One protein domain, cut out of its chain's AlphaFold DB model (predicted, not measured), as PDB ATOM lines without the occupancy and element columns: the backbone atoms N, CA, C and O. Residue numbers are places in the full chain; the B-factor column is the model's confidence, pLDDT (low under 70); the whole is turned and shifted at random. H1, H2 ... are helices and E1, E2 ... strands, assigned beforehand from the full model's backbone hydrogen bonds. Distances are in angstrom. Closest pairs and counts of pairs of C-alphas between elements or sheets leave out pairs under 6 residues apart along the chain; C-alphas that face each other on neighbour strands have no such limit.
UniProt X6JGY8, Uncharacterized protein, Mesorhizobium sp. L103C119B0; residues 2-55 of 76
ATOM      1  N   GLU A   2     -43.461 -20.662  10.369       71.00
ATOM      2  CA  GLU A   2     -42.138 -20.053  10.511       71.00
ATOM      3  C   GLU A   2     -42.009 -18.971   9.439       71.00
ATOM      4  O   GLU A   2     -42.221 -19.240   8.258       71.00
ATOM      5  N   ASP A   3     -41.757 -17.740   9.873       78.06
ATOM      6  CA  ASP A   3     -41.419 -16.624   8.996       78.06
ATOM      7  C   ASP A   3     -40.107 -16.960   8.272       78.06
ATOM      8  O   ASP A   3     -39.046 -17.072   8.895       78.06
ATOM      9  N   GLU A   4     -40.184 -17.199   6.961       85.12
ATOM     10  CA  GLU A   4     -38.992 -17.352   6.139       85.12
ATOM     11  C   GLU A   4     -38.343 -15.974   5.976       85.12
ATOM     12  O   GLU A   4     -38.865 -15.100   5.286       85.12
ATOM     13  N   GLY A   5     -37.192 -15.779   6.625       92.62
ATOM     14  CA  GLY A   5     -36.541 -14.472   6.682       92.62
ATOM     15  C   GLY A   5     -36.216 -13.868   5.308       92.62
ATOM     16  O   GLY A   5     -36.126 -14.553   4.290       92.62
ATOM     17  N   ALA A   6     -35.967 -12.558   5.271       93.75
ATOM     18  CA  ALA A   6     -35.712 -11.837   4.024       93.75
ATOM     19  C   ALA A   6     -34.522 -12.400   3.220       93.75
ATOM     20  O   ALA A   6     -33.566 -12.949   3.773       93.75
ATOM     21  N   SER A   7     -34.557 -12.204   1.902       96.12
ATOM     22  CA  SER A   7     -33.433 -12.477   1.002       96.12
ATOM     23  C   SER A   7     -32.995 -11.190   0.308       96.12
ATOM     24  O   SER A   7     -33.834 -10.396  -0.110       96.12
ATOM     25  N   ILE A   8     -31.684 -10.982   0.176       95.25
ATOM     26  CA  ILE A   8     -31.097  -9.797  -0.459       95.25
ATOM     27  C   ILE A   8     -30.154 -10.234  -1.572       95.25
ATOM     28  O   ILE A   8     -29.210 -10.987  -1.340       95.25
ATOM     29  N   TRP A   9     -30.408  -9.717  -2.773       92.31
ATOM     30  CA  TRP A   9     -29.586  -9.902  -3.964       92.31
ATOM     31  C   TRP A   9     -29.533  -8.587  -4.767       92.31
ATOM     32  O   TRP A   9     -30.575  -7.939  -4.889       92.31
ATOM     33  N   PRO A  10     -28.382  -8.172  -5.339       91.62
ATOM     34  CA  PRO A  10     -27.059  -8.812  -5.300       91.62
ATOM     35  C   PRO A  10     -26.404  -8.800  -3.907       91.62
ATOM     36  O   PRO A  10     -26.985  -8.321  -2.937       91.62
ATOM     37  N   SER A  11     -25.197  -9.366  -3.797       94.06
ATOM     38  CA  SER A  11     -24.427  -9.391  -2.546       94.06
ATOM     39  C   SER A  11     -24.155  -7.996  -1.971       94.06
ATOM     40  O   SER A  11     -23.942  -7.041  -2.717       94.06
ATOM     41  N   ILE A  12     -24.029  -7.913  -0.650       93.44
ATOM     42  CA  ILE A  12     -23.645  -6.720   0.106       93.44
ATOM     43  C   ILE A  12     -22.122  -6.710   0.276       93.44
ATOM     44  O   ILE A  12     -21.545  -7.648   0.828       93.44
ATOM     45  N   GLY A  13     -21.465  -5.663  -0.225       93.31
ATOM     46  CA  GLY A  13     -20.011  -5.506  -0.162       93.31
ATOM     47  C   GLY A  13     -19.542  -4.782   1.100       93.31
ATOM     48  O   GLY A  13     -20.136  -3.783   1.493       93.31
ATOM     49  N   ASN A  14     -18.436  -5.243   1.690       92.88
ATOM     50  CA  ASN A  14     -17.812  -4.663   2.882       92.88
ATOM     51  C   ASN A  14     -16.477  -3.969   2.554       92.88
ATOM     52  O   ASN A  14     -15.458  -4.167   3.216       92.88
ATOM     53  N   HIS A  15     -16.449  -3.223   1.449       85.56
ATOM     54  CA  HIS A  15     -15.210  -2.774   0.803       85.56
ATOM     55  C   HIS A  15     -14.412  -1.729   1.590       85.56
ATOM     56  O   HIS A  15     -13.225  -1.570   1.319       85.56
ATOM     57  N   ASP A  16     -15.038  -1.057   2.556       86.38
ATOM     58  CA  ASP A  16     -14.373  -0.080   3.425       86.38
ATOM     59  C   ASP A  16     -13.602  -0.753   4.579       86.38
ATOM     60  O   ASP A  16     -12.827  -0.103   5.280       86.38
ATOM     61  N   PHE A  17     -13.760  -2.070   4.762       88.75
ATOM     62  CA  PHE A  17     -13.030  -2.852   5.758       88.75
ATOM     63  C   PHE A  17     -11.792  -3.528   5.146       88.75
ATOM     64  O   PHE A  17     -11.822  -3.927   3.978       88.75
ATOM     65  N   PRO A  18     -10.725  -3.780   5.934       85.75
ATOM     66  CA  PRO A  18      -9.493  -4.408   5.439       85.75
ATOM     67  C   PRO A  18      -9.700  -5.766   4.748       85.75
ATOM     68  O   PRO A  18      -8.956  -6.131   3.832       85.75
ATOM     69  N   CYS A  19     -10.726  -6.516   5.164       88.06
ATOM     70  CA  CYS A  19     -11.067  -7.809   4.576       88.06
ATOM     71  C   CYS A  19     -11.585  -7.694   3.132       88.06
ATOM     72  O   CYS A  19     -11.411  -8.636   2.359       88.06
ATOM     73  N   GLY A  20     -12.197  -6.563   2.749       86.62
ATOM     74  CA  GLY A  20     -12.797  -6.348   1.429       86.62
ATOM     75  C   GLY A  20     -13.793  -7.438   1.011       86.62
ATOM     76  O   GLY A  20     -13.926  -7.716  -0.184       86.62
ATOM     77  N   SER A  21     -14.424  -8.101   1.986       92.88
ATOM     78  CA  SER A  21     -15.323  -9.239   1.787       92.88
ATOM     79  C   SER A  21     -16.707  -8.806   1.300       92.88
ATOM     80  O   SER A  21     -16.983  -7.618   1.111       92.88
ATOM     81  N   HIS A  22     -17.582  -9.782   1.075       95.31
ATOM     82  CA  HIS A  22     -18.992  -9.552   0.783       95.31
ATOM     83  C   HIS A  22     -19.843 -10.723   1.282       95.31
ATOM     84  O   HIS A  22     -19.313 -11.760   1.678       95.31
ATOM     85  N   TYR A  23     -21.162 -10.563   1.297       95.75
ATOM     86  CA  TYR A  23     -22.085 -11.625   1.691       95.75
ATOM     87  C   TYR A  23     -23.452 -11.473   1.021       95.75
ATOM     88  O   TYR A  23     -23.777 -10.429   0.461       95.75
ATOM     89  N   ILE A  24     -24.259 -12.527   1.070       97.06
ATOM     90  CA  ILE A  24     -25.638 -12.563   0.568       97.06
ATOM     91  C   ILE A  24     -26.542 -12.937   1.740       97.06
ATOM     92  O   ILE A  24     -26.138 -13.726   2.594       97.06
ATOM     93  N   ILE A  25     -27.759 -12.400   1.788       96.69
ATOM     94  CA  ILE A  25     -28.778 -12.873   2.728       96.69
ATOM     95  C   ILE A  25     -29.752 -13.755   1.949       96.69
ATOM     96  O   ILE A  25     -30.299 -13.319   0.938       96.69
ATOM     97  N   LYS A  26     -29.961 -14.993   2.402       96.19
ATOM     98  CA  LYS A  26     -30.912 -15.941   1.810       96.19
ATOM     99  C   LYS A  26     -31.761 -16.575   2.903       96.19
ATOM    100  O   LYS A  26     -31.212 -17.241   3.781       96.19
ATOM    101  N   SER A  27     -33.072 -16.380   2.837       95.50
ATOM    102  CA  SER A  27     -34.040 -16.890   3.818       95.50
ATOM    103  C   SER A  27     -33.635 -16.539   5.261       95.50
ATOM    104  O   SER A  27     -33.565 -17.399   6.136       95.50
ATOM    105  N   GLY A  28     -33.213 -15.286   5.483       94.69
ATOM    106  CA  GLY A  28     -32.708 -14.790   6.770       94.69
ATOM    107  C   GLY A  28     -31.296 -15.249   7.161       94.69
ATOM    108  O   GLY A  28     -30.797 -14.848   8.210       94.69
ATOM    109  N   ARG A  29     -30.615 -16.065   6.346       95.06
ATOM    110  CA  ARG A  29     -29.270 -16.594   6.636       95.06
ATOM    111  C   ARG A  29     -28.192 -15.855   5.855       95.06
ATOM    112  O   ARG A  29     -28.340 -15.616   4.658       95.06
ATOM    113  N   ILE A  30     -27.077 -15.558   6.518       95.50
ATOM    114  CA  ILE A  30     -25.903 -14.948   5.884       95.50
ATOM    115  C   ILE A  30     -25.079 -16.029   5.181       95.50
ATOM    116  O   ILE A  30     -24.659 -17.007   5.797       95.50
ATOM    117  N   GLN A  31     -24.810 -15.824   3.896       96.44
ATOM    118  CA  GLN A  31     -23.840 -16.586   3.118       96.44
ATOM    119  C   GLN A  31     -22.611 -15.710   2.883       96.44
ATOM    120  O   GLN A  31     -22.652 -14.768   2.090       96.44
ATOM    121  N   TRP A  32     -21.535 -16.000   3.613       95.12
ATOM    122  CA  TRP A  32     -20.274 -15.272   3.513       95.12
ATOM    123  C   TRP A  32     -19.550 -15.591   2.210       95.12
ATOM    124  O   TRP A  32     -19.482 -16.744   1.788       95.12
ATOM    125  N   ALA A  33     -18.950 -14.570   1.612       92.94
ATOM    126  CA  ALA A  33     -18.116 -14.703   0.439       92.94
ATOM    127  C   ALA A  33     -16.787 -13.963   0.630       92.94
ATOM    128  O   ALA A  33     -16.644 -13.039   1.438       92.94
ATOM    129  N   GLY A  34     -15.779 -14.428  -0.104       91.69
ATOM    130  CA  GLY A  34     -14.411 -13.946   0.029       91.69
ATOM    131  C   GLY A  34     -14.211 -12.503  -0.433       91.69
ATOM    132  O   GLY A  34     -15.134 -11.770  -0.798       91.69
ATOM    133  N   LYS A  35     -12.946 -12.090  -0.433       93.19
ATOM    134  CA  LYS A  35     -12.542 -10.770  -0.911       93.19
ATOM    135  C   LYS A  35     -12.836 -10.620  -2.404       93.19
ATOM    136  O   LYS A  35     -12.489 -11.494  -3.195       93.19
ATOM    137  N   MET A  36     -13.413  -9.487  -2.795       91.25
ATOM    138  CA  MET A  36     -13.452  -9.090  -4.203       91.25
ATOM    139  C   MET A  36     -12.182  -8.326  -4.573       91.25
ATOM    140  O   MET A  36     -11.704  -7.464  -3.832       91.25
ATOM    141  N   SER A  37     -11.646  -8.613  -5.755       91.69
ATOM    142  CA  SER A  37     -10.599  -7.791  -6.359       91.69
ATOM    143  C   SER A  37     -11.114  -6.377  -6.642       91.69
ATOM    144  O   SER A  37     -12.308  -6.150  -6.851       91.69
ATOM    145  N   ARG A  38     -10.200  -5.402  -6.723       91.00
ATOM    146  CA  ARG A  38     -10.557  -4.013  -7.048       91.00
ATOM    147  C   ARG A  38     -11.311  -3.904  -8.380       91.00
ATOM    148  O   ARG A  38     -12.247  -3.115  -8.475       91.00
ATOM    149  N   ALA A  39     -10.934  -4.723  -9.364       94.12
ATOM    150  CA  ALA A  39     -11.592  -4.790 -10.667       94.12
ATOM    151  C   ALA A  39     -13.046  -5.275 -10.558       94.12
ATOM    152  O   ALA A  39     -13.935  -4.665 -11.147       94.12
ATOM    153  N   GLN A  40     -13.310  -6.312  -9.754       92.19
ATOM    154  CA  GLN A  40     -14.672  -6.799  -9.502       92.19
ATOM    155  C   GLN A  40     -15.540  -5.735  -8.815       92.19
ATOM    156  O   GLN A  40     -16.681  -5.521  -9.221       92.19
ATOM    157  N   ILE A  41     -14.984  -5.021  -7.831       91.31
ATOM    158  CA  ILE A  41     -15.687  -3.940  -7.122       91.31
ATOM    159  C   ILE A  41     -16.082  -2.821  -8.091       91.31
ATOM    160  O   ILE A  41     -17.228  -2.370  -8.098       91.31
ATOM    161  N   GLU A  42     -15.147  -2.361  -8.922       93.25
ATOM    162  CA  GLU A  42     -15.430  -1.283  -9.870       93.25
ATOM    163  C   GLU A  42     -16.398  -1.716 -10.974       93.25
ATOM    164  O   GLU A  42     -17.306  -0.953 -11.304       93.25
ATOM    165  N   ALA A  43     -16.290  -2.949 -11.475       92.94
ATOM    166  CA  ALA A  43     -17.260  -3.502 -12.418       92.94
ATOM    167  C   ALA A  43     -18.684  -3.502 -11.831       92.94
ATOM    168  O   ALA A  43     -19.617  -3.020 -12.477       92.94
ATOM    169  N   GLY A  44     -18.842  -3.951 -10.579       91.25
ATOM    170  CA  GLY A  44     -20.124  -3.923  -9.871       91.25
ATOM    171  C   GLY A  44     -20.678  -2.504  -9.703       91.25
ATOM    172  O   GLY A  44     -21.841  -2.248 -10.009       91.25
ATOM    173  N   ARG A  45     -19.833  -1.544  -9.304       91.88
ATOM    174  CA  ARG A  45     -20.218  -0.128  -9.167       91.88
ATOM    175  C   ARG A  45     -20.624   0.507 -10.496       91.88
ATOM    176  O   ARG A  45     -21.554   1.309 -10.531       91.88
ATOM    177  N   VAL A  46     -19.931   0.188 -11.591       94.25
ATOM    178  CA  VAL A  46     -20.307   0.651 -12.937       94.25
ATOM    179  C   VAL A  46     -21.685   0.113 -13.303       94.25
ATOM    180  O   VAL A  46     -22.538   0.894 -13.721       94.25
ATOM    181  N   HIS A  47     -21.917  -1.183 -13.099       91.69
ATOM    182  CA  HIS A  47     -23.199  -1.814 -13.391       91.69
ATOM    183  C   HIS A  47     -24.349  -1.190 -12.584       91.69
ATOM    184  O   HIS A  47     -25.353  -0.778 -13.164       91.69
ATOM    185  N   ASP A  48     -24.170  -1.009 -11.274       91.50
ATOM    186  CA  ASP A  48     -25.169  -0.384 -10.398       91.50
ATOM    187  C   ASP A  48     -25.502   1.057 -10.828       91.50
ATOM    188  O   ASP A  48     -26.671   1.435 -10.937       91.50
ATOM    189  N   ARG A  49     -24.486   1.858 -11.183       92.44
ATOM    190  CA  ARG A  49     -24.700   3.212 -11.724       92.44
ATOM    191  C   ARG A  49     -25.497   3.203 -13.025       92.44
ATOM    192  O   ARG A  49     -26.278   4.124 -13.251       92.44
ATOM    193  N   LEU A  50     -25.293   2.211 -13.892       90.56
ATOM    194  CA  LEU A  50     -26.043   2.097 -15.142       90.56
ATOM    195  C   LEU A  50     -27.520   1.783 -14.882       90.56
ATOM    196  O   LEU A  50     -28.374   2.410 -15.504       90.56
ATOM    197  N   LEU A  51     -27.818   0.897 -13.930       89.62
ATOM    198  CA  LEU A  51     -29.193   0.562 -13.550       89.62
ATOM    199  C   LEU A  51     -29.919   1.746 -12.890       89.62
ATOM    200  O   LEU A  51     -31.065   2.040 -13.226       89.62
ATOM    201  N   LYS A  52     -29.239   2.481 -12.001       89.69
ATOM    202  CA  LYS A  52     -29.823   3.614 -11.258       89.69
ATOM    203  C   LYS A  52     -30.059   4.873 -12.089       89.69
ATOM    204  O   LYS A  52     -30.814   5.742 -11.665       89.69
ATOM    205  N   ARG A  53     -29.448   4.996 -13.273       87.06
ATOM    206  CA  ARG A  53     -29.620   6.165 -14.161       87.06
ATOM    207  C   ARG A  53     -31.048   6.344 -14.687       87.06
ATOM    208  O   ARG A  53     -31.339   7.406 -15.234       87.06
ATOM    209  N   GLY A  54     -31.916   5.348 -14.509       81.56
ATOM    210  CA  GLY A  54     -33.297   5.384 -14.974       81.56
ATOM    211  C   GLY A  54     -33.409   5.339 -16.499       81.56
ATOM    212  O   GLY A  54     -32.421   5.419 -17.237       81.56
ATOM    213  N   ALA A  55     -34.637   5.187 -16.993       79.25
ATOM    214  CA  ALA A  55     -34.895   5.190 -18.427       79.25
ATOM    215  C   ALA A  55     -34.636   6.590 -19.005       79.25
ATOM    216  O   ALA A  55     -35.318   7.555 -18.663       79.25
TER     217      ALA A  55
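AT A GLANCE: This is residues 2 to 55 of the 76 residues of an uncharacterized protein of Mesorhizobium sp. L103C119B0 (UniProt X6JGY8). A small antiparallel sheet, E1 E2 E3, has a lone helix, H1, set off from it, and residues 45 to 55 stick out free. The strands form a meander, each the antiparallel neighbour of the one before. The 54 printed residues, in the order E1 E2 E3 H1, are of mixed class and loose, with a radius of gyration of the C-alphas of 13.3 A; the flat outline spans 38 by 35 by 13 A.

HOW THE PARTS SIT: Start at E1, residues 8 to 13, which forms a hairpin with E2, residues 22 to 26; N 12 and O 23 are 2.8 A apart, within hydrogen-bond range. E2 forms a hairpin with E3, residues 29 to 33; look at N 24 and O 31, 2.9 A. H1, residues 38 to 52, is not on the sheet; it is apart from E1, but only just, at 8.3 A. In H1 every O i to N i+4 pair is within hydrogen-bond range.

IN THESE COORDINATES: Find C-alpha 8 at (-31.097, -9.797, -0.459); E1 runs 11.9 A, E2 13.6 A and E3 12.9 A. H1 runs 21.1 A to C-alpha 52 at (-29.823, 3.614, -11.258).

THE WHOLE: The farthest C-alphas, Glu 2 and Ala 39, are 40.2 A apart. The printed part has no cut and no long link, and no printed residue is under pLDDT 70.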